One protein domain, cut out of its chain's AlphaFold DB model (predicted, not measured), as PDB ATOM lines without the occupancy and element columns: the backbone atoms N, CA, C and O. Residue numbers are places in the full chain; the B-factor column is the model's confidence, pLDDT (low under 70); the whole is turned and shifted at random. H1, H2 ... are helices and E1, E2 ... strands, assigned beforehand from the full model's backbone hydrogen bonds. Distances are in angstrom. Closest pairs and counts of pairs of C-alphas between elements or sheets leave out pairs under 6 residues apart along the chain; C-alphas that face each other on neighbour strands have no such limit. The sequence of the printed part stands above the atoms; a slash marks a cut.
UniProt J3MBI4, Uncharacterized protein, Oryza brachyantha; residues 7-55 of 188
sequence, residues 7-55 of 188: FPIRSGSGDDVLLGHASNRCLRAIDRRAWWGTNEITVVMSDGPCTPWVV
ATOM      1  N   PHE A   7     299.481 163.359 298.755       81.62
ATOM      2  CA  PHE A   7     298.336 162.459 298.837       81.62
ATOM      3  C   PHE A   7     297.323 162.940 299.886       81.62
ATOM      4  O   PHE A   7     297.715 163.477 300.927       81.62
ATOM      5  N   PRO A   8     296.014 162.762 299.634       84.19
ATOM      6  CA  PRO A   8     294.995 163.046 300.630       84.19
ATOM      7  C   PRO A   8     295.012 161.965 301.716       84.19
ATOM      8  O   PRO A   8     295.037 160.768 301.431       84.19
ATOM      9  N   ILE A   9     294.959 162.393 302.969       83.44
ATOM     10  CA  ILE A   9     294.748 161.548 304.141       83.44
ATOM     11  C   ILE A   9     293.354 161.899 304.654       83.44
ATOM     12  O   ILE A   9     293.081 163.065 304.939       83.44
ATOM     13  N   ARG A  10     292.454 160.915 304.741       78.19
ATOM     14  CA  ARG A  10     291.102 161.159 305.262       78.19
ATOM     15  C   ARG A  10     291.196 161.648 306.703       78.19
ATOM     16  O   ARG A  10     291.790 160.968 307.539       78.19
ATOM     17  N   SER A  11     290.610 162.809 306.979       72.00
ATOM     18  CA  SER A  11     290.344 163.211 308.354       72.00
ATOM     19  C   SER A  11     289.253 162.287 308.900       72.00
ATOM     20  O   SER A  11     288.332 161.920 308.176       72.00
ATOM     21  N   GLY A  12     289.330 161.877 310.166       67.19
ATOM     22  CA  GLY A  12     288.312 161.017 310.792       67.19
ATOM     23  C   GLY A  12     286.931 161.674 310.961       67.19
ATOM     24  O   GLY A  12     286.081 161.117 311.648       67.19
ATOM     25  N   SER A  13     286.714 162.858 310.382       62.12
ATOM     26  CA  SER A  13     285.524 163.695 310.512       62.12
ATOM     27  C   SER A  13     285.180 164.333 309.164       62.12
ATOM     28  O   SER A  13     285.976 165.110 308.641       62.12
ATOM     29  N   GLY A  14     283.979 164.052 308.648       70.38
ATOM     30  CA  GLY A  14     283.376 164.752 307.506       70.38
ATOM     31  C   GLY A  14     284.073 164.554 306.153       70.38
ATOM     32  O   GLY A  14     284.710 163.529 305.911       70.38
ATOM     33  N   ASP A  15     283.932 165.563 305.288       78.31
ATOM     34  CA  ASP A  15     284.521 165.639 303.939       78.31
ATOM     35  C   ASP A  15     285.932 166.269 303.935       78.31
ATOM     36  O   ASP A  15     286.488 166.604 302.883       78.31
ATOM     37  N   ASP A  16     286.528 166.427 305.117       83.31
ATOM     38  CA  ASP A  16     287.831 167.055 305.291       83.31
ATOM     39  C   ASP A  16     288.980 166.082 304.984       83.31
ATOM     40  O   ASP A  16     288.987 164.904 305.366       83.31
ATOM     41  N   VAL A  17     290.030 166.600 304.355       85.56
ATOM     42  CA  VAL A  17     291.271 165.873 304.077       85.56
ATOM     43  C   VAL A  17     292.474 166.609 304.651       85.56
ATOM     44  O   VAL A  17     292.570 167.832 304.602       85.56
ATOM     45  N   LEU A  18     293.447 165.863 305.160       86.75
ATOM     46  CA  LEU A  18     294.794 166.385 305.368       86.75
ATOM     47  C   LEU A  18     295.583 166.148 304.085       86.75
ATOM     48  O   LEU A  18     295.531 165.059 303.513       86.75
ATOM     49  N   LEU A  19     296.340 167.141 303.630       86.44
ATOM     50  CA  LEU A  19     297.192 166.966 302.458       86.44
ATOM     51  C   LEU A  19     298.601 166.571 302.910       86.44
ATOM     52  O   LEU A  19     299.375 167.419 303.356       86.44
ATOM     53  N   GLY A  20     298.907 165.276 302.837       85.62
ATOM     54  CA  GLY A  20     300.188 164.694 303.232       85.62
ATOM     55  C   GLY A  20     301.196 164.667 302.089       85.62
ATOM     56  O   GLY A  20     300.822 164.625 300.921       85.62
ATOM     57  N   HIS A  21     302.480 164.680 302.431       83.69
ATOM     58  CA  HIS A  21     303.603 164.562 301.514       83.69
ATOM     59  C   HIS A  21     304.443 163.321 301.847       83.69
ATOM     60  O   HIS A  21     304.661 163.010 303.019       83.69
ATOM     61  N   ALA A  22     304.999 162.656 300.832       81.06
ATOM     62  CA  ALA A  22     305.792 161.427 300.934       81.06
ATOM     63  C   ALA A  22     307.031 161.569 301.832       81.06
ATOM     64  O   ALA A  22     307.550 160.584 302.340       81.06
ATOM     65  N   SER A  23     307.481 162.801 302.078       82.44
ATOM     66  CA  SER A  23     308.547 163.115 303.035       82.44
ATOM     67  C   SER A  23     308.062 163.227 304.491       82.44
ATOM     68  O   SER A  23     308.686 163.950 305.266       82.44
ATOM     69  N   ASN A  24     306.930 162.611 304.841       82.75
ATOM     70  CA  ASN A  24     306.291 162.701 306.158       82.75
ATOM     71  C   ASN A  24     305.991 164.150 306.603       82.75
ATOM     72  O   ASN A  24     306.254 164.562 307.734       82.75
ATOM     73  N   ARG A  25     305.494 164.957 305.661       85.44
ATOM     74  CA  ARG A  25     305.096 166.356 305.886       85.44
ATOM     75  C   ARG A  25     303.629 166.557 305.532       85.44
ATOM     76  O   ARG A  25     303.059 165.717 304.849       85.44
ATOM     77  N   CYS A  26     303.019 167.660 305.943       86.19
ATOM     78  CA  CYS A  26     301.663 168.017 305.539       86.19
ATOM     79  C   CYS A  26     301.517 169.506 305.228       86.19
ATOM     80  O   CYS A  26     302.265 170.346 305.738       86.19
ATOM     81  N   LEU A  27     300.554 169.824 304.362       86.19
ATOM     82  CA  LEU A  27     300.191 171.195 304.030       86.19
ATOM     83  C   LEU A  27     299.396 171.808 305.184       86.19
ATOM     84  O   LEU A  27     298.401 171.242 305.643       86.19
ATOM     85  N   ARG A  28     299.816 172.991 305.621       85.00
ATOM     86  CA  ARG A  28     299.236 173.705 306.753       85.00
ATOM     87  C   ARG A  28     298.986 175.161 306.390       85.00
ATOM     88  O   ARG A  28     299.900 175.858 305.949       85.00
ATOM     89  N   ALA A  29     297.768 175.628 306.640       82.88
ATOM     90  CA  ALA A  29     297.471 177.053 306.647       82.88
ATOM     91  C   ALA A  29     297.890 177.643 308.001       82.88
ATOM     92  O   ALA A  29     297.545 177.112 309.059       82.88
ATOM     93  N   ILE A  30     298.644 178.736 307.970       77.00
ATOM     94  CA  ILE A  30     298.996 179.519 309.148       77.00
ATOM     95  C   ILE A  30     298.244 180.844 309.057       77.00
ATOM     96  O   ILE A  30     298.451 181.628 308.128       77.00
ATOM     97  N   ASP A  31     297.381 181.096 310.041       71.06
ATOM     98  CA  ASP A  31     296.797 182.418 310.224       71.06
ATOM     99  C   ASP A  31     297.860 183.351 310.811       71.06
ATOM    100  O   ASP A  31     298.334 183.181 311.936       71.06
ATOM    101  N   ARG A  32     298.274 184.317 309.996       71.19
ATOM    102  CA  ARG A  32     299.255 185.344 310.334       71.19
ATOM    103  C   ARG A  32     298.644 186.744 310.292       71.19
ATOM    104  O   ARG A  32     299.382 187.731 310.350       71.19
ATOM    105  N   ARG A  33     297.308 186.857 310.261       64.25
ATOM    106  CA  ARG A  33     296.593 188.140 310.145       64.25
ATOM    107  C   ARG A  33     296.980 189.143 311.219       64.25
ATOM    108  O   ARG A  33     297.151 190.311 310.899       64.25
ATOM    109  N   ALA A  34     297.186 188.688 312.454       61.34
ATOM    110  CA  ALA A  34     297.544 189.564 313.570       61.34
ATOM    111  C   ALA A  34     298.944 190.206 313.448       61.34
ATOM    112  O   ALA A  34     299.218 191.175 314.145       61.34
ATOM    113  N   TRP A  35     299.820 189.689 312.580       60.47
ATOM    114  CA  TRP A  35     301.220 190.125 312.487       60.47
ATOM    115  C   TRP A  35     301.562 190.723 311.118       60.47
ATOM    116  O   TRP A  35     302.257 191.729 311.044       60.47
ATOM    117  N   TRP A  36     301.066 190.118 310.036       63.59
ATOM    118  CA  TRP A  36     301.478 190.440 308.661       63.59
ATOM    119  C   TRP A  36     300.291 190.672 307.717       63.59
ATOM    120  O   TRP A  36     300.476 190.782 306.508       63.59
ATOM    121  N   GLY A  37     299.060 190.682 308.246       63.97
ATOM    122  CA  GLY A  37     297.839 190.923 307.470       63.97
ATOM    123  C   GLY A  37     297.506 189.861 306.413       63.97
ATOM    124  O   GLY A  37     296.573 190.052 305.640       63.97
ATOM    125  N   THR A  38     298.236 188.742 306.358       56.84
ATOM    126  CA  THR A  38     298.063 187.694 305.339       56.84
ATOM    127  C   THR A  38     298.004 186.300 305.962       56.84
ATOM    128  O   THR A  38     298.546 186.060 307.041       56.84
ATOM    129  N   ASN A  39     297.314 185.379 305.282       69.06
ATOM    130  CA  ASN A  39     297.365 183.949 305.582       69.06
ATOM    131  C   ASN A  39     298.511 183.333 304.774       69.06
ATOM    132  O   ASN A  39     298.643 183.619 303.585       69.06
ATOM    133  N   GLU A  40     299.310 182.472 305.397       75.94
ATOM    134  CA  GLU A  40     300.437 181.801 304.745       75.94
ATOM    135  C   GLU A  40     300.168 180.298 304.627       75.94
ATOM    136  O   GLU A  40     299.594 179.687 305.529       75.94
ATOM    137  N   ILE A  41     300.590 179.682 303.521       80.19
ATOM    138  CA  ILE A  41     300.544 178.228 303.340       80.19
ATOM    139  C   ILE A  41     301.960 177.683 303.502       80.19
ATOM    140  O   ILE A  41     302.885 178.122 302.824       80.19
ATOM    141  N   THR A  42     302.124 176.704 304.386       82.19
ATOM    142  CA  THR A  42     303.422 176.111 304.725       82.19
ATOM    143  C   THR A  42     303.368 174.590 304.677       82.19
ATOM    144  O   THR A  42     302.294 173.988 304.690       82.19
ATOM    145  N   VAL A  43     304.539 173.958 304.620       82.50
ATOM    146  CA  VAL A  43     304.686 172.502 304.660       82.50
ATOM    147  C   VAL A  43     305.435 172.136 305.935       82.50
ATOM    148  O   VAL A  43     306.623 172.434 306.058       82.50
ATOM    149  N   VAL A  44     304.741 171.510 306.882       81.00
ATOM    150  CA  VAL A  44     305.275 171.177 308.212       81.00
ATOM    151  C   VAL A  44     305.484 169.676 308.357       81.00
ATOM    152  O   VAL A  44     304.886 168.894 307.624       81.00
ATOM    153  N   MET A  45     306.347 169.267 309.282       79.00
ATOM    154  CA  MET A  45     306.451 167.862 309.677       79.00
ATOM    155  C   MET A  45     305.102 167.381 310.238       79.00
ATOM    156  O   MET A  45     304.367 168.156 310.850       79.00
ATOM    157  N   SER A  46     304.750 166.118 309.987       68.50
ATOM    158  CA  SER A  46     303.465 165.545 310.421       68.50
ATOM    159  C   SER A  46     303.401 165.225 311.922       68.50
ATOM    160  O   SER A  46     302.435 164.619 312.375       68.50
ATOM    161  N   ASP A  47     304.450 165.553 312.678       68.00
ATOM    162  CA  ASP A  47     304.513 165.438 314.137       68.00
ATOM    163  C   ASP A  47     303.725 166.555 314.848       68.00
ATOM    164  O   ASP A  47     303.372 166.413 316.018       68.00
ATOM    165  N   GLY A  48     303.408 167.645 314.139       66.81
ATOM    166  CA  GLY A  48     302.498 168.705 314.572       66.81
ATOM    167  C   GLY A  48     301.090 168.595 313.962       66.81
ATOM    168  O   GLY A  48     300.867 167.835 313.019       66.81
ATOM    169  N   PRO A  49     300.113 169.382 314.458       68.19
ATOM    170  CA  PRO A  49     298.748 169.349 313.941       68.19
ATOM    171  C   PRO A  49     298.696 169.870 312.497       68.19
ATOM    172  O   PRO A  49     298.996 171.038 312.224       68.19
ATOM    173  N   CYS A  50     298.295 168.997 311.575       75.38
ATOM    174  CA  CYS A  50     297.985 169.351 310.194       75.38
ATOM    175  C   CYS A  50     296.630 170.075 310.118       75.38
ATOM    176  O   CYS A  50     295.714 169.772 310.882       75.38
ATOM    177  N   THR A  51     296.487 171.023 309.189       80.94
ATOM    178  CA  THR A  51     295.203 171.707 308.961       80.94
ATOM    179  C   THR A  51     294.292 170.823 308.098       80.94
ATOM    180  O   THR A  51     294.763 170.354 307.058       80.94
ATOM    181  N   PRO A  52     293.017 170.599 308.475       84.38
ATOM    182  CA  PRO A  52     292.029 170.001 307.582       84.38
ATOM    183  C   PRO A  52     291.701 170.940 306.417       84.38
ATOM    184  O   PRO A  52     291.572 172.151 306.592       84.38
ATOM    185  N   TRP A  53     291.577 170.367 305.225       84.94
ATOM    186  CA  TRP A  53     291.199 171.039 303.988       84.94
ATOM    187  C   TRP A  53     289.883 170.456 303.487       84.94
ATOM    188  O   TRP A  53     289.726 169.239 303.457       84.94
ATOM    189  N   VAL A  54     288.971 171.309 303.034       83.81
ATOM    190  CA  VAL A  54     287.746 170.869 302.355       83.81
ATOM    191  C   VAL A  54     288.064 170.640 300.880       83.81
ATOM    192  O   VAL A  54     288.730 171.463 300.246       83.81
ATOM    193  N   VAL A  55     287.597 169.522 300.323       81.75
ATOM    194  CA  VAL A  55     287.695 169.271 298.881       81.75
ATOM    195  C   VAL A  55     286.509 169.919 298.184       81.75
ATOM    196  O   VAL A  55     285.376 169.464 298.308       81.75
TER     197      VAL A  55
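This is residues 7 to 55 of the 188 residues of an uncharacterized protein of Oryza brachyantha (UniProt J3MBI4). A strongly twisted antiparallel sheet in order E1 E2 E3 E4: E3 and E4 form a long arm tipped by little H1, E1 and E2 cross its other end, and residues 53 to 54 fold back beside E2. The 49 printed residues run E1 E2 E3 H1 E4, mostly strand, only just compact, close to loose, with radius of gyration of the C-alphas 11.6 A and spans 31 by 25 by 15 A.

E3, residues 25 to 31, is 18.6 A long; E4, 39 to 45, 18.9 A, ends at C-alpha 45 (306.451, 167.862, 309.677). E2 is 16 to 21, 16.4 A. E1, 7 to 10, begins at C-alpha 7 (298.336, 162.459, 298.837). H1 is 33 to 36.

E3 and E4 are antiparallel, N 28 to O 42 2.8 A. E1, E2 and E3 are a meander, each strand antiparallel to the one before: N 9 to O 18 2.8 A, N 27 to O 19 2.9 A. H1, too short for an O i to N i+4 pair, has 0 of 1 O i to N i+3 pairs within range and is not on the sheet.

The C-alphas of Gly 12 and Trp 36, the farthest apart, are 32.3 A apart. The printed part has no cut. No link between named elements is long. pLDDT is under 70 at residues 12 to 13, 33 to 39 and 46 to 49.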